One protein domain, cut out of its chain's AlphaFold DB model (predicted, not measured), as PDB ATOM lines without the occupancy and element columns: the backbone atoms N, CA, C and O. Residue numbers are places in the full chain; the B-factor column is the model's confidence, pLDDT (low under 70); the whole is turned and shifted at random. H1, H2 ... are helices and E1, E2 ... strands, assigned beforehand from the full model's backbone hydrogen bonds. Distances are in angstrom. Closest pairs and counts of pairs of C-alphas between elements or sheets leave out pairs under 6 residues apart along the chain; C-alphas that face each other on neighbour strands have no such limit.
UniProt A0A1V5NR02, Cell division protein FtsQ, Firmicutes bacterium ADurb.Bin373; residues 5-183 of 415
ATOM      1  N   SER A   5     -34.768 -38.795   9.608       70.12
ATOM      2  CA  SER A   5     -34.741 -37.541   8.839       70.12
ATOM      3  C   SER A   5     -34.869 -37.769   7.326       70.12
ATOM      4  O   SER A   5     -35.540 -37.011   6.631       70.12
ATOM      5  N   ASP A   6     -34.317 -38.876   6.809       74.44
ATOM      6  CA  ASP A   6     -34.409 -39.222   5.385       74.44
ATOM      7  C   ASP A   6     -35.852 -39.529   4.955       74.44
ATOM      8  O   ASP A   6     -36.215 -39.305   3.798       74.44
ATOM      9  N   LEU A   7     -36.682 -40.013   5.887       77.50
ATOM     10  CA  LEU A   7     -38.113 -40.225   5.672       77.50
ATOM     11  C   LEU A   7     -38.855 -38.886   5.583       77.50
ATOM     12  O   LEU A   7     -39.630 -38.681   4.652       77.50
ATOM     13  N   VAL A   8     -38.584 -37.965   6.515       70.12
ATOM     14  CA  VAL A   8     -39.207 -36.628   6.552       70.12
ATOM     15  C   VAL A   8     -38.897 -35.847   5.270       70.12
ATOM     16  O   VAL A   8     -39.781 -35.220   4.689       70.12
ATOM     17  N   GLU A   9     -37.664 -35.951   4.775       74.56
ATOM     18  CA  GLU A   9     -37.215 -35.315   3.531       74.56
ATOM     19  C   GLU A   9     -37.627 -36.074   2.252       74.56
ATOM     20  O   GLU A   9     -37.270 -35.659   1.148       74.56
ATOM     21  N   LYS A  10     -38.371 -37.186   2.366       77.31
ATOM     22  CA  LYS A  10     -38.800 -38.048   1.244       77.31
ATOM     23  C   LYS A  10     -37.648 -38.571   0.374       77.31
ATOM     24  O   LYS A  10     -37.794 -38.725  -0.838       77.31
ATOM     25  N   ARG A  11     -36.498 -38.869   0.983       77.94
ATOM     26  CA  ARG A  11     -35.289 -39.357   0.292       77.94
ATOM     27  C   ARG A  11     -35.184 -40.885   0.225       77.94
ATOM     28  O   ARG A  11     -34.201 -41.402  -0.301       77.94
ATOM     29  N   ILE A  12     -36.167 -41.615   0.755       80.88
ATOM     30  CA  ILE A  12     -36.153 -43.083   0.816       80.88
ATOM     31  C   ILE A  12     -36.995 -43.679  -0.314       80.88
ATOM     32  O   ILE A  12     -38.194 -43.429  -0.411       80.88
ATOM     33  N   ASP A  13     -36.370 -44.525  -1.131       82.50
ATOM     34  CA  ASP A  13     -37.046 -45.328  -2.150       82.50
ATOM     35  C   ASP A  13     -37.555 -46.643  -1.534       82.50
ATOM     36  O   ASP A  13     -36.770 -47.471  -1.057       82.50
ATOM     37  N   ALA A  14     -38.877 -46.832  -1.533       83.38
ATOM     38  CA  ALA A  14     -39.522 -48.011  -0.961       83.38
ATOM     39  C   ALA A  14     -39.187 -49.305  -1.721       83.38
ATOM     40  O   ALA A  14     -39.013 -50.349  -1.089       83.38
ATOM     41  N   ASP A  15     -39.080 -49.250  -3.053       83.06
ATOM     42  CA  ASP A  15     -38.758 -50.421  -3.866       83.06
ATOM     43  C   ASP A  15     -37.327 -50.879  -3.584       83.06
ATOM     44  O   ASP A  15     -37.088 -52.063  -3.336       83.06
ATOM     45  N   LYS A  16     -36.378 -49.941  -3.535       83.19
ATOM     46  CA  LYS A  16     -34.995 -50.246  -3.159       83.19
ATOM     47  C   LYS A  16     -34.911 -50.799  -1.735       83.19
ATOM     48  O   LYS A  16     -34.272 -51.824  -1.509       83.19
ATOM     49  N   PHE A  17     -35.600 -50.164  -0.785       85.31
ATOM     50  CA  PHE A  17     -35.569 -50.559   0.620       85.31
ATOM     51  C   PHE A  17     -36.075 -51.992   0.838       85.31
ATOM     52  O   PHE A  17     -35.406 -52.769   1.516       85.31
ATOM     53  N   PHE A  18     -37.225 -52.375   0.275       83.75
ATOM     54  CA  PHE A  18     -37.782 -53.717   0.496       83.75
ATOM     55  C   PHE A  18     -37.135 -54.812  -0.357       83.75
ATOM     56  O   PHE A  18     -37.200 -55.976   0.027       83.75
ATOM     57  N   ASN A  19     -36.489 -54.472  -1.477       81.62
ATOM     58  CA  ASN A  19     -35.734 -55.452  -2.266       81.62
ATOM     59  C   ASN A  19     -34.377 -55.797  -1.629       81.62
ATOM     60  O   ASN A  19     -33.908 -56.923  -1.767       81.62
ATOM     61  N   GLU A  20     -33.748 -54.847  -0.932       80.19
ATOM     62  CA  GLU A  20     -32.453 -55.056  -0.267       80.19
ATOM     63  C   GLU A  20     -32.585 -55.658   1.146       80.19
ATOM     64  O   GLU A  20     -31.600 -56.157   1.690       80.19
ATOM     65  N   ASN A  21     -33.781 -55.639   1.752       72.56
ATOM     66  CA  ASN A  21     -33.983 -56.031   3.151       72.56
ATOM     67  C   ASN A  21     -35.022 -57.148   3.321       72.56
ATOM     68  O   ASN A  21     -36.149 -57.065   2.836       72.56
ATOM     69  N   PHE A  22     -34.661 -58.180   4.088       73.25
ATOM     70  CA  PHE A  22     -35.539 -59.313   4.382       73.25
ATOM     71  C   PHE A  22     -36.383 -59.074   5.637       73.25
ATOM     72  O   PHE A  22     -35.898 -58.584   6.658       73.25
ATOM     73  N   LYS A  23     -37.649 -59.494   5.581       76.81
ATOM     74  CA  LYS A  23     -38.586 -59.433   6.707       76.81
ATOM     75  C   LYS A  23     -38.131 -60.368   7.833       76.81
ATOM     76  O   LYS A  23     -37.985 -61.571   7.621       76.81
ATOM     77  N   THR A  24     -37.933 -59.829   9.034       82.25
ATOM     78  CA  THR A  24     -37.630 -60.631  10.227       82.25
ATOM     79  C   THR A  24     -38.903 -60.972  11.005       82.25
ATOM     80  O   THR A  24     -39.913 -60.273  10.921       82.25
ATOM     81  N   LYS A  25     -38.841 -62.007  11.852       78.12
ATOM     82  CA  LYS A  25     -39.961 -62.393  12.730       78.12
ATOM     83  C   LYS A  25     -40.406 -61.265  13.673       78.12
ATOM     84  O   LYS A  25     -41.575 -61.189  14.035       78.12
ATOM     85  N   GLY A  26     -39.498 -60.384  14.098       79.31
ATOM     86  CA  GLY A  26     -39.890 -59.239  14.921       79.31
ATOM     87  C   GLY A  26     -40.530 -58.110  14.116       79.31
ATOM     88  O   GLY A  26     -41.414 -57.438  14.644       79.31
ATOM     89  N   MET A  27     -40.173 -57.950  12.836       85.19
ATOM     90  CA  MET A  27     -40.903 -57.065  11.921       85.19
ATOM     91  C   MET A  27     -42.332 -57.564  11.682       85.19
ATOM     92  O   MET A  27     -43.248 -56.749  11.676       85.19
ATOM     93  N   ASP A  28     -42.551 -58.880  11.568       85.31
ATOM     94  CA  ASP A  28     -43.906 -59.452  11.482       85.31
ATOM     95  C   ASP A  28     -44.782 -59.031  12.665       85.31
ATOM     96  O   ASP A  28     -45.887 -58.529  12.470       85.31
ATOM     97  N   ILE A  29     -44.267 -59.183  13.889       86.81
ATOM     98  CA  ILE A  29     -44.987 -58.816  15.115       86.81
ATOM     99  C   ILE A  29     -45.272 -57.312  15.141       86.81
ATOM    100  O   ILE A  29     -46.383 -56.900  15.479       86.81
ATOM    101  N   LEU A  30     -44.284 -56.487  14.778       89.75
ATOM    102  CA  LEU A  30     -44.439 -55.036  14.713       89.75
ATOM    103  C   LEU A  30     -45.538 -54.634  13.725       89.75
ATOM    104  O   LEU A  30     -46.423 -53.855  14.081       89.75
ATOM    105  N   PHE A  31     -45.492 -55.164  12.502       91.12
ATOM    106  CA  PHE A  31     -46.462 -54.834  11.465       91.12
ATOM    107  C   PHE A  31     -47.860 -55.307  11.853       91.12
ATOM    108  O   PHE A  31     -48.797 -54.518  11.813       91.12
ATOM    109  N   ASP A  32     -48.000 -56.553  12.296       88.50
ATOM    110  CA  ASP A  32     -49.286 -57.100  12.729       88.50
ATOM    111  C   ASP A  32     -49.903 -56.268  13.865       88.50
ATOM    112  O   ASP A  32     -51.065 -55.867  13.788       88.50
ATOM    113  N   THR A  33     -49.103 -55.905  14.873       89.56
ATOM    114  CA  THR A  33     -49.563 -55.074  15.997       89.56
ATOM    115  C   THR A  33     -50.028 -53.693  15.523       89.56
ATOM    116  O   THR A  33     -51.106 -53.237  15.915       89.56
ATOM    117  N   ALA A  34     -49.246 -53.034  14.664       91.75
ATOM    118  CA  ALA A  34     -49.555 -51.697  14.165       91.75
ATOM    119  C   ALA A  34     -50.797 -51.686  13.256       91.75
ATOM    120  O   ALA A  34     -51.706 -50.879  13.443       91.75
ATOM    121  N   PHE A  35     -50.881 -52.601  12.290       92.38
ATOM    122  CA  PHE A  35     -51.975 -52.621  11.319       92.38
ATOM    123  C   PHE A  35     -53.297 -53.133  11.909       92.38
ATOM    124  O   PHE A  35     -54.357 -52.608  11.557       92.38
ATOM    125  N   LYS A  36     -53.269 -54.035  12.904       90.44
ATOM    126  CA  LYS A  36     -54.467 -54.364  13.701       90.44
ATOM    127  C   LYS A  36     -55.005 -53.158  14.462       90.44
ATOM    128  O   LYS A  36     -56.223 -53.012  14.569       90.44
ATOM    129  N   ARG A  37     -54.132 -52.280  14.971       88.94
ATOM    130  CA  ARG A  37     -54.561 -51.032  15.621       88.94
ATOM    131  C   ARG A  37     -55.265 -50.106  14.632       88.94
ATOM    132  O   ARG A  37     -56.342 -49.616  14.953       88.94
ATOM    133  N   PHE A  38     -54.725 -49.933  13.426       89.56
ATOM    134  CA  PHE A  38     -55.367 -49.122  12.384       89.56
ATOM    135  C   PHE A  38     -56.740 -49.662  11.944       89.56
ATOM    136  O   PHE A  38     -57.639 -48.879  11.655       89.56
ATOM    137  N   GLN A  39     -56.953 -50.980  11.973       87.62
ATOM    138  CA  GLN A  39     -58.280 -51.578  11.755       87.62
ATOM    139  C   GLN A  39     -59.231 -51.474  12.957       87.62
ATOM    140  O   GLN A  39     -60.391 -51.867  12.854       87.62
ATOM    141  N   GLY A  40     -58.764 -51.000  14.115       83.19
ATOM    142  CA  GLY A  40     -59.539 -51.025  15.359       83.19
ATOM    143  C   GLY A  40     -59.694 -52.424  15.972       83.19
ATOM    144  O   GLY A  40     -60.554 -52.621  16.823       83.19
ATOM    145  N   LYS A  41     -58.872 -53.400  15.557       83.75
ATOM    146  CA  LYS A  41     -58.824 -54.767  16.116       83.75
ATOM    147  C   LYS A  41     -57.885 -54.895  17.326       83.75
ATOM    148  O   LYS A  41     -57.797 -55.968  17.915       83.75
ATOM    149  N   SER A  42     -57.146 -53.841  17.665       81.25
ATOM    150  CA  SER A  42     -56.224 -53.797  18.804       81.25
ATOM    151  C   SER A  42     -56.384 -52.491  19.577       81.25
ATOM    152  O   SER A  42     -56.544 -51.424  18.978       81.25
ATOM    153  N   ASP A  43     -56.286 -52.572  20.903       76.12
ATOM    154  CA  ASP A  43     -56.265 -51.415  21.804       76.12
ATOM    155  C   ASP A  43     -54.849 -50.842  22.012       76.12
ATOM    156  O   ASP A  43     -54.683 -49.754  22.563       76.12
ATOM    157  N   THR A  44     -53.808 -51.534  21.535       77.00
ATOM    158  CA  THR A  44     -52.411 -51.111  21.691       77.00
ATOM    159  C   THR A  44     -52.079 -49.945  20.754       77.00
ATOM    160  O   THR A  44     -51.772 -50.143  19.583       77.00
ATOM    161  N   GLY A  45     -52.135 -48.717  21.276       81.44
ATOM    162  CA  GLY A  45     -51.788 -47.488  20.545       81.44
ATOM    163  C   GLY A  45     -50.312 -47.073  20.610       81.44
ATOM    164  O   GLY A  45     -49.915 -46.158  19.898       81.44
ATOM    165  N   VAL A  46     -49.500 -47.722  21.451       89.62
ATOM    166  CA  VAL A  46     -48.074 -47.404  21.636       89.62
ATOM    167  C   VAL A  46     -47.254 -48.680  21.499       89.62
ATOM    168  O   VAL A  46     -47.499 -49.655  22.207       89.62
ATOM    169  N   ILE A  47     -46.258 -48.663  20.611       89.94
ATOM    170  CA  ILE A  47     -45.367 -49.802  20.374       89.94
ATOM    171  C   ILE A  47     -43.941 -49.392  20.735       89.94
ATOM    172  O   ILE A  47     -43.365 -48.493  20.127       89.94
ATOM    173  N   LYS A  48     -43.356 -50.064  21.731       88.88
ATOM    174  CA  LYS A  48     -41.961 -49.853  22.129       88.88
ATOM    175  C   LYS A  48     -41.051 -50.812  21.368       88.88
ATOM    176  O   LYS A  48     -41.115 -52.021  21.575       88.88
ATOM    177  N   LEU A  49     -40.146 -50.273  20.556       85.12
ATOM    178  CA  LEU A  49     -39.144 -51.077  19.859       85.12
ATOM    179  C   LEU A  49     -37.993 -51.458  20.794       85.12
ATOM    180  O   LEU A  49     -37.303 -50.606  21.363       85.12
ATOM    181  N   THR A  50     -37.760 -52.761  20.935       74.94
ATOM    182  CA  THR A  50     -36.635 -53.311  21.702       74.94
ATOM    183  C   THR A  50     -35.608 -53.933  20.759       74.94
ATOM    184  O   THR A  50     -35.950 -54.395  19.673       74.94
ATOM    185  N   GLN A  51     -34.331 -53.955  21.162       64.44
ATOM    186  CA  GLN A  51     -33.259 -54.559  20.348       64.44
ATOM    187  C   GLN A  51     -33.433 -56.079  20.171       64.44
ATOM    188  O   GLN A  51     -32.844 -56.660  19.267       64.44
ATOM    189  N   ALA A  52     -34.282 -56.714  20.986       54.47
ATOM    190  CA  ALA A  52     -34.592 -58.138  20.908       54.47
ATOM    191  C   ALA A  52     -35.474 -58.523  19.701       54.47
ATOM    192  O   ALA A  52     -35.646 -59.707  19.430       54.47
ATOM    193  N   MET A  53     -36.030 -57.554  18.960       56.19
ATOM    194  CA  MET A  53     -36.942 -57.816  17.834       56.19
ATOM    195  C   MET A  53     -36.227 -58.116  16.500       56.19
ATOM    196  O   MET A  53     -36.891 -58.203  15.477       56.19
ATOM    197  N   GLY A  54     -34.903 -58.305  16.487       51.34
ATOM    198  CA  GLY A  54     -34.150 -58.704  15.289       51.34
ATOM    199  C   GLY A  54     -34.136 -57.629  14.194       51.34
ATOM    200  O   GLY A  54     -35.072 -57.519  13.405       51.34
ATOM    201  N   GLY A  55     -33.056 -56.843  14.150       61.06
ATOM    202  CA  GLY A  55     -32.878 -55.684  13.262       61.06
ATOM    203  C   GLY A  55     -32.538 -54.405  14.040       61.06
ATOM    204  O   GLY A  55     -32.687 -54.348  15.263       61.06
ATOM    205  N   GLY A  56     -32.058 -53.365  13.350       76.94
ATOM    206  CA  GLY A  56     -31.866 -52.038  13.952       76.94
ATOM    207  C   GLY A  56     -33.213 -51.361  14.241       76.94
ATOM    208  O   GLY A  56     -34.127 -51.445  13.424       76.94
ATOM    209  N   LYS A  57     -33.364 -50.668  15.379       82.88
ATOM    210  CA  LYS A  57     -34.632 -49.999  15.757       82.88
ATOM    211  C   LYS A  57     -35.122 -49.039  14.670       82.88
ATOM    212  O   LYS A  57     -36.262 -49.145  14.231       82.88
ATOM    213  N   THR A  58     -34.227 -48.179  14.193       82.19
ATOM    214  CA  THR A  58     -34.492 -47.221  13.116       82.19
ATOM    215  C   THR A  58     -34.896 -47.936  11.826       82.19
ATOM    216  O   THR A  58     -35.848 -47.525  11.173       82.19
ATOM    217  N   HIS A  59     -34.277 -49.077  11.504       85.31
ATOM    218  CA  HIS A  59     -34.661 -49.883  10.342       85.31
ATOM    219  C   HIS A  59     -36.109 -50.390  10.438       85.31
ATOM    220  O   HIS A  59     -36.879 -50.252   9.490       85.31
ATOM    221  N   ASN A  60     -36.511 -50.906  11.603       88.12
ATOM    222  CA  ASN A  60     -37.881 -51.365  11.835       88.12
ATOM    223  C   ASN A  60     -38.901 -50.212  11.769       88.12
ATOM    224  O   ASN A  60     -39.996 -50.399  11.238       88.12
ATOM    225  N   MET A  61     -38.543 -49.021  12.267       90.00
ATOM    226  CA  MET A  61     -39.380 -47.817  12.149       90.00
ATOM    227  C   MET A  61     -39.575 -47.401  10.693       90.00
ATOM    228  O   MET A  61     -40.708 -47.169  10.278       90.00
ATOM    229  N   LEU A  62     -38.488 -47.351   9.917       89.44
ATOM    230  CA  LEU A  62     -38.527 -46.994   8.498       89.44
ATOM    231  C   LEU A  62     -39.354 -47.996   7.692       89.44
ATOM    232  O   LEU A  62     -40.199 -47.595   6.899       89.44
ATOM    233  N   ALA A  63     -39.186 -49.295   7.946       90.06
ATOM    234  CA  ALA A  63     -39.980 -50.321   7.284       90.06
ATOM    235  C   ALA A  63     -41.484 -50.156   7.570       90.06
ATOM    236  O   ALA A  63     -42.298 -50.229   6.651       90.06
ATOM    237  N   LEU A  64     -41.866 -49.889   8.826       93.06
ATOM    238  CA  LEU A  64     -43.266 -49.643   9.183       93.06
ATOM    239  C   LEU A  64     -43.810 -48.367   8.517       93.06
ATOM    240  O   LEU A  64     -44.923 -48.395   7.997       93.06
ATOM    241  N   ALA A  65     -43.027 -47.284   8.494       92.56
ATOM    242  CA  ALA A  65     -43.374 -46.044   7.797       92.56
ATOM    243  C   ALA A  65     -43.649 -46.277   6.310       92.56
ATOM    244  O   ALA A  65     -44.719 -45.926   5.819       92.56
ATOM    245  N   LEU A  66     -42.728 -46.936   5.606       91.38
ATOM    246  CA  LEU A  66     -42.866 -47.185   4.172       91.38
ATOM    247  C   LEU A  66     -44.080 -48.077   3.859       91.38
ATOM    248  O   LEU A  66     -44.767 -47.850   2.865       91.38
ATOM    249  N   LEU A  67     -44.398 -49.062   4.712       91.94
ATOM    250  CA  LEU A  67     -45.632 -49.853   4.574       91.94
ATOM    251  C   LEU A  67     -46.899 -49.037   4.867       91.94
ATOM    252  O   LEU A  67     -47.964 -49.306   4.298       91.94
ATOM    253  N   ALA A  68     -46.820 -48.069   5.778       92.25
ATOM    254  CA  ALA A  68     -47.930 -47.178   6.078       92.25
ATOM    255  C   ALA A  68     -48.208 -46.230   4.900       92.25
ATOM    256  O   ALA A  68     -49.365 -46.101   4.505       92.25
ATOM    257  N   GLU A  69     -47.180 -45.666   4.270       89.81
ATOM    258  CA  GLU A  69     -47.327 -44.750   3.129       89.81
ATOM    259  C   GLU A  69     -47.663 -45.470   1.815       89.81
ATOM    260  O   GLU A  69     -48.423 -44.956   0.995       89.81
ATOM    261  N   ASN A  70     -47.137 -46.682   1.601       89.50
ATOM    262  CA  ASN A  70     -47.260 -47.382   0.325       89.50
ATOM    263  C   ASN A  70     -48.214 -48.587   0.401       89.50
ATOM    264  O   ASN A  70     -47.832 -49.699   0.771       89.50
ATOM    265  N   LYS A  71     -49.468 -48.388  -0.036       89.94
ATOM    266  CA  LYS A  71     -50.504 -49.443  -0.101       89.94
ATOM    267  C   LYS A  71     -50.078 -50.657  -0.941       89.94
ATOM    268  O   LYS A  71     -50.450 -51.785  -0.622       89.94
ATOM    269  N   GLY A  72     -49.294 -50.444  -2.001       88.62
ATOM    270  CA  GLY A  72     -48.796 -51.522  -2.858       88.62
ATOM    271  C   GLY A  72     -47.844 -52.449  -2.104       88.62
ATOM    272  O   GLY A  72     -48.038 -53.666  -2.098       88.62
ATOM    273  N   TRP A  73     -46.859 -51.871  -1.413       89.00
ATOM    274  CA  TRP A  73     -45.927 -52.622  -0.571       89.00
ATOM    275  C   TRP A  73     -46.600 -53.235   0.655       89.00
ATOM    276  O   TRP A  73     -46.328 -54.394   0.966       89.00
ATOM    277  N   ARG A  74     -47.558 -52.535   1.274       90.50
ATOM    278  CA  ARG A  74     -48.421 -53.097   2.325       90.50
ATOM    279  C   ARG A  74     -49.045 -54.417   1.874       90.50
ATOM    280  O   ARG A  74     -48.854 -55.447   2.515       90.50
ATOM    281  N   ARG A  75     -49.695 -54.419   0.708       90.31
ATOM    282  CA  ARG A  75     -50.322 -55.622   0.153       90.31
ATOM    283  C   ARG A  75     -49.314 -56.733  -0.152       90.31
ATOM    284  O   ARG A  75     -49.616 -57.899   0.091       90.31
ATOM    285  N   LYS A  76     -48.134 -56.391  -0.682       89.19
ATOM    286  CA  LYS A  76     -47.072 -57.364  -0.998       89.19
ATOM    287  C   LYS A  76     -46.487 -58.033   0.255       89.19
ATOM    288  O   LYS A  76     -46.207 -59.223   0.213       89.19
ATOM    289  N   ILE A  77     -46.300 -57.286   1.347       87.75
ATOM    290  CA  ILE A  77     -45.515 -57.730   2.516       87.75
ATOM    291  C   ILE A  77     -46.382 -58.305   3.643       87.75
ATOM    292  O   ILE A  77     -45.956 -59.240   4.328       87.75
ATOM    293  N   ILE A  78     -47.578 -57.749   3.867       88.44
ATOM    294  CA  ILE A  78     -48.486 -58.176   4.949       88.44
ATOM    295  C   ILE A  78     -49.849 -58.676   4.449       88.44
ATOM    296  O   ILE A  78     -50.703 -59.035   5.253       88.44
ATOM    297  N   GLY A  79     -50.043 -58.763   3.130       87.06
ATOM    298  CA  GLY A  79     -51.242 -59.332   2.519       87.06
ATOM    299  C   GLY A  79     -52.398 -58.342   2.355       87.06
ATOM    300  O   GLY A  79     -52.284 -57.149   2.624       87.06
ATOM    301  N   ARG A  80     -53.536 -58.854   1.868       87.81
ATOM    302  CA  ARG A  80     -54.737 -58.062   1.528       87.81
ATOM    303  C   ARG A  80     -55.653 -57.765   2.717       87.81
ATOM    304  O   ARG A  80     -56.635 -57.053   2.548       87.81
ATOM    305  N   GLU A  81     -55.357 -58.308   3.900       86.12
ATOM    306  CA  GLU A  81     -56.210 -58.137   5.086       86.12
ATOM    307  C   GLU A  81     -56.401 -56.660   5.449       86.12
ATOM    308  O   GLU A  81     -57.459 -56.307   5.948       86.12
ATOM    309  N   TYR A  82     -55.416 -55.809   5.147       86.69
ATOM    310  CA  TYR A  82     -55.309 -54.416   5.589       86.69
ATOM    311  C   TYR A  82     -55.616 -53.373   4.497       86.69
ATOM    312  O   TYR A  82     -55.230 -52.204   4.613       86.69
ATOM    313  N   ASP A  83     -56.275 -53.794   3.414       84.88
ATOM    314  CA  ASP A  83     -56.622 -52.930   2.278       84.88
ATOM    315  C   ASP A  83     -57.708 -51.887   2.625       84.88
ATOM    316  O   ASP A  83     -57.807 -50.849   1.968       84.88
ATOM    317  N   ASP A  84     -58.504 -52.139   3.666       84.88
ATOM    318  CA  ASP A  84     -59.649 -51.332   4.109       84.88
ATOM    319  C   ASP A  84     -59.284 -50.154   5.032       84.88
ATOM    320  O   ASP A  84     -60.108 -49.268   5.248       84.88
ATOM    321  N   ILE A  85     -58.047 -50.102   5.535       85.69
ATOM    322  CA  ILE A  85     -57.560 -49.041   6.438       85.69
ATOM    323  C   ILE A  85     -57.565 -47.660   5.761       85.69
ATOM    324  O   ILE A  85     -57.666 -46.635   6.429       85.69
ATOM    325  N   GLY A  86     -57.443 -47.605   4.433       85.94
ATOM    326  CA  GLY A  86     -57.257 -46.348   3.714       85.94
ATOM    327  C   GLY A  86     -55.838 -45.785   3.858       85.94
ATOM    328  O   GLY A  86     -54.864 -46.531   4.036       85.94
ATOM    329  N   ASP A  87     -55.717 -44.469   3.688       89.12
ATOM    330  CA  ASP A  87     -54.446 -43.743   3.767       89.12
ATOM    331  C   ASP A  87     -54.000 -43.569   5.219       89.12
ATOM    332  O   ASP A  87     -54.815 -43.292   6.098       89.12
ATOM    333  N   ILE A  88     -52.703 -43.760   5.464       93.00
ATOM    334  CA  ILE A  88     -52.082 -43.549   6.772       93.00
ATOM    335  C   ILE A  88     -51.082 -42.414   6.617       93.00
ATOM    336  O   ILE A  88     -50.153 -42.505   5.816       93.00
ATOM    337  N   LYS A  89     -51.274 -41.347   7.385       92.75
ATOM    338  CA  LYS A  89     -50.354 -40.219   7.440       92.75
ATOM    339  C   LYS A  89     -49.215 -40.550   8.394       92.75
ATOM    340  O   LYS A  89     -49.458 -40.884   9.552       92.75
ATOM    341  N   VAL A  90     -47.980 -40.465   7.916       93.31
ATOM    342  CA  VAL A  90     -46.791 -40.720   8.733       93.31
ATOM    343  C   VAL A  90     -46.184 -39.392   9.161       93.31
ATOM    344  O   VAL A  90     -46.026 -38.484   8.352       93.31
ATOM    345  N   VAL A  91     -45.870 -39.282  10.449       93.31
ATOM    346  CA  VAL A  91     -45.126 -38.162  11.027       93.31
ATOM    347  C   VAL A  91     -43.984 -38.698  11.870       93.31
ATOM    348  O   VAL A  91     -44.091 -39.762  12.485       93.31
ATOM    349  N   ALA A  92     -42.882 -37.965  11.900       91.75
ATOM    350  CA  ALA A  92     -41.640 -38.435  12.481       91.75
ATOM    351  C   ALA A  92     -40.919 -37.336  13.262       91.75
ATOM    352  O   ALA A  92     -40.890 -36.182  12.850       91.75
ATOM    353  N   PHE A  93     -40.309 -37.702  14.385       90.81
ATOM    354  CA  PHE A  93     -39.470 -36.818  15.183       90.81
ATOM    355  C   PHE A  93     -38.185 -37.545  15.582       90.81
ATOM    356  O   PHE A  93     -38.241 -38.622  16.183       90.81
ATOM    357  N   SER A  94     -37.040 -36.947  15.254       88.38
ATOM    358  CA  SER A  94     -35.711 -37.437  15.621       88.38
ATOM    359  C   SER A  94     -35.100 -36.530  16.680       88.38
ATOM    360  O   SER A  94     -34.905 -35.339  16.452       88.38
ATOM    361  N   GLY A  95     -34.749 -37.086  17.836       84.19
ATOM    362  CA  GLY A  95     -34.191 -36.304  18.935       84.19
ATOM    363  C   GLY A  95     -32.777 -35.750  18.719       84.19
ATOM    364  O   GLY A  95     -32.301 -34.983  19.556       84.19
ATOM    365  N   ARG A  96     -32.100 -36.109  17.619       79.62
ATOM    366  CA  ARG A  96     -30.830 -35.483  17.203       79.62
ATOM    367  C   ARG A  96     -31.006 -34.119  16.539       79.62
ATOM    368  O   ARG A  96     -30.053 -33.346  16.526       79.62
ATOM    369  N   GLU A  97     -32.193 -33.818  16.023       66.62
ATOM    370  CA  GLU A  97     -32.543 -32.506  15.475       66.62
ATOM    371  C   GLU A  97     -33.091 -31.641  16.616       66.62
ATOM    372  O   GLU A  97     -34.270 -31.672  16.967       66.62
ATOM    373  N   SER A  98     -32.181 -30.953  17.306       59.66
ATOM    374  CA  SER A  98     -32.470 -30.278  18.575       59.66
ATOM    375  C   SER A  98     -33.071 -28.875  18.447       59.66
ATOM    376  O   SER A  98     -33.280 -28.216  19.461       59.66
ATOM    377  N   ASP A  99     -33.324 -28.390  17.235       67.62
ATOM    378  CA  ASP A  99     -33.723 -27.010  16.949       67.62
ATOM    379  C   ASP A  99     -35.242 -26.800  16.834       67.62
ATOM    380  O   ASP A  99     -35.676 -25.703  16.495       67.62
ATOM    381  N   ALA A 100     -36.069 -27.799  17.175       76.44
ATOM    382  CA  ALA A 100     -37.530 -27.696  17.123       76.44
ATOM    383  C   ALA A 100     -38.074 -26.580  18.055       76.44
ATOM    384  O   ALA A 100     -38.208 -26.802  19.266       76.44
ATOM    385  N   PRO A 101     -38.479 -25.404  17.524       78.81
ATOM    386  CA  PRO A 101     -38.726 -24.200  18.330       78.81
ATOM    387  C   PRO A 101     -39.974 -24.310  19.217       78.81
ATOM    388  O   PRO A 101     -40.107 -23.615  20.219       78.81
ATOM    389  N   PHE A 102     -40.889 -25.212  18.859       87.69
ATOM    390  CA  PHE A 102     -42.149 -25.463  19.559       87.69
ATOM    391  C   PHE A 102     -42.202 -26.870  20.174       87.69
ATOM    392  O   PHE A 102     -43.281 -27.412  20.420       87.69
ATOM    393  N   GLY A 103     -41.033 -27.483  20.378       88.75
ATOM    394  CA  GLY A 103     -40.900 -28.839  20.895       88.75
ATOM    395  C   GLY A 103     -41.486 -29.921  19.979       88.75
ATOM    396  O   GLY A 103     -41.875 -29.678  18.832       88.75
ATOM    397  N   ILE A 104     -41.575 -31.144  20.513       91.94
ATOM    398  CA  ILE A 104     -42.049 -32.329  19.773       91.94
ATOM    399  C   ILE A 104     -43.478 -32.133  19.244       91.94
ATOM    400  O   ILE A 104     -43.787 -32.510  18.115       91.94
ATOM    401  N   TRP A 105     -44.366 -31.518  20.030       93.31
ATOM    402  CA  TRP A 105     -45.768 -31.343  19.638       93.31
ATOM    403  C   TRP A 105     -45.961 -30.309  18.537       93.31
ATOM    404  O   TRP A 105     -46.849 -30.483  17.703       93.31
ATOM    405  N   GLY A 106     -45.130 -29.266  18.501       92.00
ATOM    406  CA  GLY A 106     -45.117 -28.322  17.394       92.00
ATOM    407  C   GLY A 106     -44.687 -28.981  16.088       92.00
ATOM    408  O   GLY A 106     -45.389 -28.838  15.093       92.00
ATOM    409  N   SER A 107     -43.612 -29.779  16.118       91.69
ATOM    410  CA  SER A 107     -43.141 -30.530  14.942       91.69
ATOM    411  C   SER A 107     -44.198 -31.514  14.422       91.69
ATOM    412  O   SER A 107     -44.489 -31.543  13.226       91.69
ATOM    413  N   ILE A 108     -44.851 -32.263  15.319       93.00
ATOM    414  CA  ILE A 108     -45.946 -33.170  14.945       93.00
ATOM    415  C   ILE A 108     -47.117 -32.389  14.332       93.00
ATOM    416  O   ILE A 108     -47.626 -32.773  13.280       93.00
ATOM    417  N   ALA A 109     -47.555 -31.291  14.958       93.38
ATOM    418  CA  ALA A 109     -48.672 -30.494  14.453       93.38
ATOM    419  C   ALA A 109     -48.371 -29.864  13.084       93.38
ATOM    420  O   ALA A 109     -49.247 -29.827  12.220       93.38
ATOM    421  N   GLU A 110     -47.133 -29.425  12.861       92.12
ATOM    422  CA  GLU A 110     -46.661 -28.881  11.589       92.12
ATOM    423  C   GLU A 110     -46.671 -29.928  10.471       92.12
ATOM    424  O   GLU A 110     -47.274 -29.690   9.425       92.12
ATOM    425  N   GLN A 111     -46.136 -31.130  10.711       91.94
ATOM    426  CA  GLN A 111     -46.198 -32.237   9.743       91.94
ATOM    427  C   GLN A 111     -47.638 -32.697   9.464       91.94
ATOM    428  O   GLN A 111     -47.971 -33.151   8.364       91.94
ATOM    429  N   LEU A 112     -48.535 -32.544  10.441       92.00
ATOM    430  CA  LEU A 112     -49.961 -32.791  10.251       92.00
ATOM    431  C   LEU A 112     -50.682 -31.668   9.488       92.00
ATOM    432  O   LEU A 112     -51.819 -31.900   9.076       92.00
ATOM    433  N   GLY A 113     -50.050 -30.518   9.234       92.50
ATOM    434  CA  GLY A 113     -50.691 -29.347   8.620       92.50
ATOM    435  C   GLY A 113     -51.723 -28.689   9.540       92.50
ATOM    436  O   GLY A 113     -52.724 -28.156   9.077       92.50
ATOM    437  N   LYS A 114     -51.521 -28.822  10.855       94.00
ATOM    438  CA  LYS A 114     -52.456 -28.456  11.926       94.00
ATOM    439  C   LYS A 114     -51.771 -27.592  13.000       94.00
ATOM    440  O   LYS A 114     -52.162 -27.623  14.168       94.00
ATOM    441  N   LYS A 115     -50.722 -26.853  12.621       91.50
ATOM    442  CA  LYS A 115     -49.858 -26.064  13.519       91.50
ATOM    443  C   LYS A 115     -50.652 -25.032  14.325       91.50
ATOM    444  O   LYS A 115     -50.427 -24.846  15.516       91.50
ATOM    445  N   GLU A 116     -51.651 -24.425  13.701       91.06
ATOM    446  CA  GLU A 116     -52.504 -23.385  14.275       91.06
ATOM    447  C   GLU A 116     -53.311 -23.884  15.480       91.06
ATOM    448  O   GLU A 116     -53.619 -23.102  16.376       91.06
ATOM    449  N   MET A 117     -53.607 -25.189  15.572       91.62
ATOM    450  CA  MET A 117     -54.358 -25.742  16.708       91.62
ATOM    451  C   MET A 117     -53.615 -25.655  18.041       91.62
ATOM    452  O   MET A 117     -54.244 -25.750  19.094       91.62
ATOM    453  N   PHE A 118     -52.294 -25.478  18.008       94.19
ATOM    454  CA  PHE A 118     -51.462 -25.298  19.194       94.19
ATOM    455  C   PHE A 118     -50.893 -23.879  19.310       94.19
ATOM    456  O   PHE A 118     -50.003 -23.667  20.129       94.19
ATOM    457  N   ALA A 119     -51.422 -22.898  18.567       91.19
ATOM    458  CA  ALA A 119     -50.940 -21.514  18.604       91.19
ATOM    459  C   ALA A 119     -50.866 -20.944  20.036       91.19
ATOM    460  O   ALA A 119     -49.828 -20.423  20.448       91.19
ATOM    461  N   ASP A 120     -51.912 -21.159  20.839       91.44
ATOM    462  CA  ASP A 120     -51.986 -20.701  22.238       91.44
ATOM    463  C   ASP A 120     -51.004 -21.424  23.181       91.44
ATOM    464  O   ASP A 120     -50.846 -21.048  24.347       91.44
ATOM    465  N   LEU A 121     -50.362 -22.496  22.713       91.12
ATOM    466  CA  LEU A 121     -49.384 -23.288  23.462       91.12
ATOM    467  C   LEU A 121     -47.939 -22.930  23.108       91.12
ATOM    468  O   LEU A 121     -47.027 -23.489  23.713       91.12
ATOM    469  N   TYR A 122     -47.716 -22.042  22.137       91.25
ATOM    470  CA  TYR A 122     -46.374 -21.651  21.704       91.25
ATOM    471  C   TYR A 122     -45.823 -20.454  22.483       91.25
ATOM    472  O   TYR A 122     -44.610 -20.355  22.650       91.25
ATOM    473  N   SER A 123     -46.690 -19.576  23.003       88.06
ATOM    474  CA  SER A 123     -46.281 -18.412  23.797       88.06
ATOM    475  C   SER A 123     -47.269 -18.116  24.943       88.06
ATOM    476  O   SER A 123     -48.374 -17.640  24.682       88.06
ATOM    477  N   PRO A 124     -46.907 -18.390  26.214       87.69
ATOM    478  CA  PRO A 124     -45.703 -19.112  26.628       87.69
ATOM    479  C   PRO A 124     -45.763 -20.582  26.194       87.69
ATOM    480  O   PRO A 124     -46.847 -21.153  26.045       87.69
ATOM    481  N   LEU A 125     -44.591 -21.199  26.026       89.69
ATOM    482  CA  LEU A 125     -44.488 -22.598  25.627       89.69
ATOM    483  C   LEU A 125     -45.106 -23.510  26.701       89.69
ATOM    484  O   LEU A 125     -44.656 -23.532  27.847       89.69
ATOM    485  N   ARG A 126     -46.160 -24.252  26.345       92.56
ATOM    486  CA  ARG A 126     -46.923 -25.115  27.261       92.56
ATOM    487  C   ARG A 126     -47.186 -26.483  26.647       92.56
ATOM    488  O   ARG A 126     -47.392 -26.615  25.445       92.56
ATOM    489  N   ALA A 127     -47.231 -27.505  27.498       93.62
ATOM    490  CA  ALA A 127     -47.550 -28.862  27.077       93.62
ATOM    491  C   ALA A 127     -49.025 -28.956  26.639       93.62
ATOM    492  O   ALA A 127     -49.902 -28.515  27.392       93.62
ATOM    493  N   PRO A 128     -49.337 -29.570  25.484       94.06
ATOM    494  CA  PRO A 128     -50.714 -29.870  25.125       94.06
ATOM    495  C   PRO A 128     -51.349 -30.825  26.137       94.06
ATOM    496  O   PRO A 128     -50.744 -31.816  26.557       94.06
ATOM    497  N   GLY A 129     -52.590 -30.528  26.519       93.69
ATOM    498  CA  GLY A 129     -53.419 -31.439  27.303       93.69
ATOM    499  C   GLY A 129     -53.922 -32.621  26.469       93.69
ATOM    500  O   GLY A 129     -53.914 -32.586  25.238       93.69
ATOM    501  N   GLU A 130     -54.439 -33.648  27.140       91.69
ATOM    502  CA  GLU A 130     -54.977 -34.861  26.504       91.69
ATOM    503  C   GLU A 130     -56.048 -34.547  25.437       91.69
ATOM    504  O   GLU A 130     -55.959 -35.006  24.300       91.69
ATOM    505  N   SER A 131     -57.017 -33.680  25.751       90.31
ATOM    506  CA  SER A 131     -58.074 -33.278  24.808       90.31
ATOM    507  C   SER A 131     -57.540 -32.548  23.572       90.31
ATOM    508  O   SER A 131     -58.159 -32.609  22.512       90.31
ATOM    509  N   ALA A 132     -56.410 -31.846  23.700       92.06
ATOM    510  CA  ALA A 132     -55.769 -31.148  22.589       92.06
ATOM    511  C   ALA A 132     -55.135 -32.161  21.622       92.06
ATOM    512  O   ALA A 132     -55.311 -32.050  20.410       92.06
ATOM    513  N   TRP A 133     -54.498 -33.207  22.163       94.69
ATOM    514  CA  TRP A 133     -53.997 -34.337  21.381       94.69
ATOM    515  C   TRP A 133     -55.109 -35.111  20.681       94.69
ATOM    516  O   TRP A 133     -54.983 -35.399  19.494       94.69
ATOM    517  N   ILE A 134     -56.217 -35.400  21.374       90.88
ATOM    518  CA  ILE A 134     -57.367 -36.080  20.760       90.88
ATOM    519  C   ILE A 134     -57.865 -35.282  19.552       90.88
ATOM    520  O   ILE A 134     -58.025 -35.857  18.482       90.88
ATOM    521  N   LYS A 135     -58.048 -33.963  19.697       91.06
ATOM    522  CA  LYS A 135     -58.475 -33.085  18.595       91.06
ATOM    523  C   LYS A 135     -57.471 -33.058  17.439       91.06
ATOM    524  O   LYS A 135     -57.888 -33.112  16.288       91.06
ATOM    525  N   LEU A 136     -56.168 -33.005  17.732       92.44
ATOM    526  CA  LEU A 136     -55.114 -33.020  16.710       92.44
ATOM    527  C   LEU A 136     -55.162 -34.293  15.854       92.44
ATOM    528  O   LEU A 136     -55.053 -34.230  14.627       92.44
ATOM    529  N   LEU A 137     -55.327 -35.437  16.524       91.12
ATOM    530  CA  LEU A 137     -55.237 -36.767  15.928       91.12
ATOM    531  C   LEU A 137     -56.569 -37.287  15.372       91.12
ATOM    532  O   LEU A 137     -56.601 -38.342  14.748       91.12
ATOM    533  N   GLN A 138     -57.676 -36.585  15.610       87.75
ATOM    534  CA  GLN A 138     -58.996 -37.022  15.176       87.75
ATOM    535  C   GLN A 138     -59.146 -36.948  13.648       87.75
ATOM    536  O   GLN A 138     -58.735 -35.978  13.010       87.75
ATOM    537  N   GLY A 139     -59.823 -37.953  13.084       83.00
ATOM    538  CA  GLY A 139     -60.319 -37.945  11.703       83.00
ATOM    539  C   GLY A 139     -59.382 -38.554  10.659       83.00
ATOM    540  O   GLY A 139     -59.794 -38.696   9.512       83.00
ATOM    541  N   GLU A 140     -58.166 -38.951  11.036       84.94
ATOM    542  CA  GLU A 140     -57.164 -39.524  10.131       84.94
ATOM    543  C   GLU A 140     -56.450 -40.710  10.793       84.94
ATOM    544  O   GLU A 140     -56.271 -40.740  12.010       84.94
ATOM    545  N   ASN A 141     -55.993 -41.678   9.993       91.50
ATOM    546  CA  ASN A 141     -55.076 -42.706  10.477       91.50
ATOM    547  C   ASN A 141     -53.666 -42.126  10.505       91.50
ATOM    548  O   ASN A 141     -53.116 -41.798   9.456       91.50
ATOM    549  N   ILE A 142     -53.082 -41.994  11.696       93.94
ATOM    550  CA  ILE A 142     -51.781 -41.344  11.882       93.94
ATOM    551  C   ILE A 142     -50.795 -42.328  12.513       93.94
ATOM    552  O   ILE A 142     -51.081 -42.931  13.547       93.94
ATOM    553  N   LEU A 143     -49.617 -42.462  11.905       94.94
ATOM    554  CA  LEU A 143     -48.459 -43.143  12.475       94.94
ATOM    555  C   LEU A 143     -47.457 -42.094  12.964       94.94
ATOM    556  O   LEU A 143     -46.921 -41.340  12.155       94.94
ATOM    557  N   ILE A 144     -47.182 -42.070  14.269       94.19
ATOM    558  CA  ILE A 144     -46.172 -41.188  14.872       94.19
ATOM    559  C   ILE A 144     -44.919 -42.006  15.182       94.19
ATOM    560  O   ILE A 144     -44.975 -42.978  15.937       94.19
ATOM    561  N   LEU A 145     -43.786 -41.590  14.625       93.75
ATOM    562  CA  LEU A 145     -42.477 -42.193  14.834       93.75
ATOM    563  C   LEU A 145     -41.614 -41.280  15.707       93.75
ATOM    564  O   LEU A 145     -41.353 -40.142  15.339       93.75
ATOM    565  N   LEU A 146     -41.168 -41.780  16.859       92.31
ATOM    566  CA  LEU A 146     -40.289 -41.052  17.780       92.31
ATOM    567  C   LEU A 146     -38.973 -41.822  17.921       92.31
ATOM    568  O   LEU A 146     -38.983 -42.931  18.459       92.31
ATOM    569  N   ASP A 147     -37.864 -41.249  17.453       90.31
ATOM    570  CA  ASP A 147     -36.522 -41.822  17.621       90.31
ATOM    571  C   ASP A 147     -35.637 -40.907  18.479       90.31
ATOM    572  O   ASP A 147     -35.810 -39.690  18.517       90.31
ATOM    573  N   GLU A 148     -34.699 -41.514  19.202       87.19
ATOM    574  CA  GLU A 148     -33.661 -40.810  19.968       87.19
ATOM    575  C   GLU A 148     -34.180 -39.770  20.984       87.19
ATOM    576  O   GLU A 148     -33.571 -38.729  21.211       87.19
ATOM    577  N   LEU A 149     -35.281 -40.076  21.680       90.06
ATOM    578  CA  LEU A 149     -35.808 -39.217  22.752       90.06
ATOM    579  C   LEU A 149     -34.817 -38.927  23.904       90.06
ATOM    580  O   LEU A 149     -34.838 -37.802  24.396       90.06
ATOM    581  N   PRO A 150     -33.962 -39.867  24.370       89.62
ATOM    582  CA  PRO A 150     -33.045 -39.580  25.476       89.62
ATOM    583  C   PRO A 150     -32.101 -38.385  25.241       89.62
ATOM    584  O   PRO A 150     -32.122 -37.477  26.070       89.62
ATOM    585  N   PRO A 151     -31.321 -38.304  24.138       87.75
ATOM    586  CA  PRO A 151     -30.470 -37.137  23.895       87.75
ATOM    587  C   PRO A 151     -31.270 -35.836  23.730       87.75
ATOM    588  O   PRO A 151     -30.811 -34.789  24.184       87.75
ATOM    589  N   TYR A 152     -32.481 -35.893  23.163       90.62
ATOM    590  CA  TYR A 152     -33.365 -34.726  23.094       90.62
ATOM    591  C   TYR A 152     -33.763 -34.217  24.482       90.62
ATOM    592  O   TYR A 152     -33.652 -33.025  24.762       90.62
ATOM    593  N   LEU A 153     -34.209 -35.120  25.361       91.69
ATOM    594  CA  LEU A 153     -34.643 -34.765  26.710       91.69
ATOM    595  C   LEU A 153     -33.496 -34.216  27.559       91.69
ATOM    596  O   LEU A 153     -33.746 -33.308  28.345       91.69
ATOM    597  N   GLU A 154     -32.268 -34.717  27.393       90.38
ATOM    598  CA  GLU A 154     -31.085 -34.157  28.058       90.38
ATOM    599  C   GLU A 154     -30.787 -32.734  27.579       90.38
ATOM    600  O   GLU A 154     -30.635 -31.831  28.402       90.38
ATOM    601  N   ASN A 155     -30.793 -32.493  26.263       87.94
ATOM    602  CA  ASN A 155     -30.592 -31.148  25.719       87.94
ATOM    603  C   ASN A 155     -31.699 -30.181  26.184       87.94
ATOM    604  O   ASN A 155     -31.421 -29.065  26.626       87.94
ATOM    605  N   ALA A 156     -32.952 -30.639  26.208       89.56
ATOM    606  CA  ALA A 156     -34.103 -29.852  26.643       89.56
ATOM    607  C   ALA A 156     -34.019 -29.367  28.107       89.56
ATOM    608  O   ALA A 156     -34.720 -28.426  28.475       89.56
ATOM    609  N   ARG A 157     -33.160 -29.953  28.957       91.19
ATOM    610  CA  ARG A 157     -32.931 -29.455  30.330       91.19
ATOM    611  C   ARG A 157     -32.205 -28.110  30.355       91.19
ATOM    612  O   ARG A 157     -32.294 -27.405  31.354       91.19
ATOM    613  N   SER A 158     -31.500 -27.758  29.278       89.69
ATOM    614  CA  SER A 158     -30.778 -26.486  29.150       89.69
ATOM    615  C   SER A 158     -31.673 -25.305  28.751       89.69
ATOM    616  O   SER A 158     -31.243 -24.156  28.836       89.69
ATOM    617  N   VAL A 159     -32.921 -25.565  28.343       88.00
ATOM    618  CA  VAL A 159     -33.856 -24.545  27.852       88.00
ATOM    619  C   VAL A 159     -34.899 -24.231  28.923       88.00
ATOM    620  O   VAL A 159     -35.769 -25.053  29.214       88.00
ATOM    621  N   THR A 160     -34.837 -23.029  29.497       90.62
ATOM    622  CA  THR A 160     -35.779 -22.563  30.529       90.62
ATOM    623  C   THR A 160     -37.151 -22.240  29.936       90.62
ATOM    624  O   THR A 160     -37.257 -21.541  28.930       90.62
ATOM    625  N   VAL A 161     -38.220 -22.696  30.596       86.44
ATOM    626  CA  VAL A 161     -39.614 -22.399  30.233       86.44
ATOM    627  C   VAL A 161     -40.387 -21.989  31.488       86.44
ATOM    628  O   VAL A 161     -40.726 -22.824  32.329       86.44
ATOM    629  N   GLY A 162     -40.672 -20.691  31.627       86.06
ATOM    630  CA  GLY A 162     -41.303 -20.140  32.832       86.06
ATOM    631  C   GLY A 162     -40.472 -20.432  34.088       86.06
ATOM    632  O   GLY A 162     -39.298 -20.083  34.143       86.06
ATOM    633  N   HIS A 163     -41.073 -21.103  35.077       85.19
ATOM    634  CA  HIS A 163     -40.396 -21.565  36.301       85.19
ATOM    635  C   HIS A 163     -39.832 -23.002  36.201       85.19
ATOM    636  O   HIS A 163     -39.472 -23.593  37.218       85.19
ATOM    637  N   SER A 164     -39.796 -23.600  35.006       88.06
ATOM    638  CA  SER A 164     -39.230 -24.934  34.770       88.06
ATOM    639  C   SER A 164     -38.368 -24.966  33.499       88.06
ATOM    640  O   SER A 164     -37.743 -23.972  33.144       88.06
ATOM    641  N   ASP A 165     -38.306 -26.114  32.823       92.00
ATOM    642  CA  ASP A 165     -37.432 -26.404  31.695       92.00
ATOM    643  C   ASP A 165     -38.229 -27.145  30.610       92.00
ATOM    644  O   ASP A 165     -39.288 -27.732  30.875       92.00
ATOM    645  N   LEU A 166     -37.732 -27.108  29.375       90.50
ATOM    646  CA  LEU A 166     -38.377 -27.735  28.223       90.50
ATOM    647  C   LEU A 166     -38.489 -29.258  28.383       90.50
ATOM    648  O   LEU A 166     -39.428 -29.856  27.850       90.50
ATOM    649  N   CYS A 167     -37.589 -29.891  29.139       92.88
ATOM    650  CA  CYS A 167     -37.639 -31.326  29.408       92.88
ATOM    651  C   CYS A 167     -38.924 -31.699  30.161       92.88
ATOM    652  O   CYS A 167     -39.681 -32.551  29.687       92.88
ATOM    653  N   LYS A 168     -39.266 -31.005  31.257       93.38
ATOM    654  CA  LYS A 168     -40.520 -31.263  31.993       93.38
ATOM    655  C   LYS A 168     -41.764 -30.989  31.152       93.38
ATOM    656  O   LYS A 168     -42.726 -31.762  31.207       93.38
ATOM    657  N   VAL A 169     -41.751 -29.927  30.343       93.00
ATOM    658  CA  VAL A 169     -42.864 -29.611  29.431       93.00
ATOM    659  C   VAL A 169     -43.034 -30.720  28.385       93.00
ATOM    660  O   VAL A 169     -44.145 -31.204  28.171       93.00
ATOM    661  N   THR A 170     -41.935 -31.198  27.801       93.19
ATOM    662  CA  THR A 170     -41.930 -32.300  26.828       93.19
ATOM    663  C   THR A 170     -42.433 -33.604  27.436       93.19
ATOM    664  O   THR A 170     -43.287 -34.264  26.843       93.19
ATOM    665  N   VAL A 171     -41.955 -33.979  28.626       94.94
ATOM    666  CA  VAL A 171     -42.411 -35.192  29.324       94.94
ATOM    667  C   VAL A 171     -43.917 -35.127  29.578       94.94
ATOM    668  O   VAL A 171     -44.626 -36.099  29.321       94.94
ATOM    669  N   THR A 172     -44.422 -33.964  29.997       94.69
ATOM    670  CA  THR A 172     -45.862 -33.736  30.196       94.69
ATOM    671  C   THR A 172     -46.640 -33.885  28.885       94.69
ATOM    672  O   THR A 172     -47.669 -34.559  28.843       94.69
ATOM    673  N   ALA A 173     -46.136 -33.305  27.791       94.44
ATOM    674  CA  ALA A 173     -46.758 -33.396  26.474       94.44
ATOM    675  C   ALA A 173     -46.844 -34.848  25.969       94.44
ATOM    676  O   ALA A 173     -47.908 -35.266  25.510       94.44
ATOM    677  N   LEU A 174     -45.759 -35.623  26.094       94.56
ATOM    678  CA  LEU A 174     -45.712 -37.034  25.696       94.56
ATOM    679  C   LEU A 174     -46.606 -37.917  26.577       94.56
ATOM    680  O   LEU A 174     -47.302 -38.787  26.057       94.56
ATOM    681  N   ALA A 175     -46.646 -37.676  27.890       93.88
ATOM    682  CA  ALA A 175     -47.544 -38.394  28.792       93.88
ATOM    683  C   ALA A 175     -49.018 -38.181  28.403       93.88
ATOM    684  O   ALA A 175     -49.777 -39.147  28.295       93.88
ATOM    685  N   ASN A 176     -49.402 -36.935  28.106       94.62
ATOM    686  CA  ASN A 176     -50.748 -36.601  27.639       94.62
ATOM    687  C   ASN A 176     -51.066 -37.217  26.266       94.62
ATOM    688  O   ASN A 176     -52.201 -37.632  26.040       94.62
ATOM    689  N   LEU A 177     -50.082 -37.308  25.364       93.88
ATOM    690  CA  LEU A 177     -50.230 -37.989  24.075       93.88
ATOM    691  C   LEU A 177     -50.509 -39.486  24.270       93.88
ATOM    692  O   LEU A 177     -51.460 -40.016  23.702       93.88
ATOM    693  N   PHE A 178     -49.718 -40.176  25.095       91.50
ATOM    694  CA  PHE A 178     -49.908 -41.609  25.337       91.50
ATOM    695  C   PHE A 178     -51.235 -41.911  26.039       91.50
ATOM    696  O   PHE A 178     -51.901 -42.885  25.687       91.50
ATOM    697  N   ALA A 179     -51.662 -41.052  26.969       88.88
ATOM    698  CA  ALA A 179     -52.986 -41.143  27.577       88.88
ATOM    699  C   ALA A 179     -54.108 -40.970  26.537       88.88
ATOM    700  O   ALA A 179     -55.063 -41.749  26.528       88.88
ATOM    701  N   ALA A 180     -53.966 -40.008  25.615       88.69
ATOM    702  CA  ALA A 180     -54.923 -39.775  24.534       88.69
ATOM    703  C   ALA A 180     -55.054 -40.986  23.589       88.69
ATOM    704  O   ALA A 180     -56.162 -41.318  23.173       88.69
ATOM    705  N   LEU A 181     -53.949 -41.680  23.289       84.44
ATOM    706  CA  LEU A 181     -53.947 -42.880  22.437       84.44
ATOM    707  C   LEU A 181     -54.660 -44.085  23.075       84.44
ATOM    708  O   LEU A 181     -55.117 -44.970  22.347       84.44
ATOM    709  N   GLY A 182     -54.746 -44.130  24.409       71.25
ATOM    710  CA  GLY A 182     -55.405 -45.199  25.166       71.25
ATOM    711  C   GLY A 182     -56.928 -45.068  25.260       71.25
ATOM    712  O   GLY A 182     -57.599 -46.036  25.615       71.25
ATOM    713  N   LYS A 183     -57.503 -43.905  24.925       70.06
ATOM    714  CA  LYS A 183     -58.960 -43.720  24.892       70.06
ATOM    715  C   LYS A 183     -59.486 -44.051  23.500       70.06
ATOM    716  O   LYS A 183     -58.992 -43.537  22.501       70.06
TER     717      LYS A 183
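AT A GLANCE: This is residues 5 to 183 of the 415 residues of the protein "Cell division protein FtsQ" of Firmicutes bacterium ADurb.Bin373 (UniProt A0A1V5NR02). A ribbon of two parallel strands, E1 and E2, runs through the middle of the domain between two helical lobes. H2 to H6 make one lobe, with H4 packed on both strands; H7 to H11 make the other, with H7 packed on E1. The printed part has 179 residues, with eleven named helices and two named strands in the order H1 to H6, E1, H7 to H9, E2, H10, H11. The class is mostly helix; the whole is compact, with a radius of gyration of the C-alphas of 16.8 A, and its elongated outline spans 51 by 30 by 28 A.

HOW THE PARTS SIT: E1, residues 88 to 94, and E2, residues 141 to 147, are parallel at 17 degrees; N 89 and O 141 are within hydrogen-bond range at 2.8 A, as are N 147 and O 93 at 2.9 A. With H7, residues 103 to 111, H8, residues 115 to 121, and H9, residues 130 to 137, they form a strand-helix-strand unit, two parallel strands with helices between them in the chain. The closest C-alphas of H4, residues 57 to 69, and E1 are those of Ala 68 and Ile 88, 5.6 A apart. H3, residues 25 to 38, only just touches H4, with 3 pairs of C-alphas within 8 A, the closest Met 27 and Asn 60 at 6.5 A. H2, residues 14 to 20, also only just touches H4, with 3 such pairs, the closest Ala 14 and Leu 66 at 6.2 A. H5, residues 71 to 78, touches H4 only at the corner and forms a helical hairpin with H6, residues 80 to 85; their closest C-alphas are Arg 75 and Asp 83, 7.2 A. The closest C-alphas of H7 and E1 are Val 91 and Gln 111, 6.2 A. H7 and H8 form a hairpin at a shallow tilt of 25 degrees, closest at Ala 109 and Lys 115, 4.7 A. H11, residues 166 to 182, touches H7, H9 and H10, residues 149 to 156; Glu 130 of H9 and Asn 176 have the closest C-alphas of that pair, 4.7 A. H1, residues 5 to 8, comes closest to E1 at Val 8 and Ala 92, 6.7 A between C-alphas. H4 and H11 are apart. Every O i to N i+4 pair is within hydrogen-bond range in H2, H3, H4, H5, H7, H9, H10 and H11; H1 is too short for one, H6 has 0 of 2 but 1 of 3 O i to N i+3 pairs, and H8 has 0 of 3 but 3 of 4.

IN THESE COORDINATES: H11 is 24.6 A long, H3 20.3 A, E2 19.9 A, E1 19.6 A and H4 18.7 A. C-alpha 5 begins H1 at (-34.741, -37.541, 8.839), C-alpha 88 begins E1 at (-52.082, -43.549, 6.772), and C-alpha 182 ends H11 at (-55.405, -45.199, 25.166).

THE WHOLE: The two C-alphas farthest apart, those of Arg 80 and His 163, are 52.4 A apart. The printed part has no cut. The link from H3 to H4, residues 39 to 56, is long. Residues 51 to 55 and 97 to 99 of the model are under 70 in pLDDT; the mean of the printed part is 86.5.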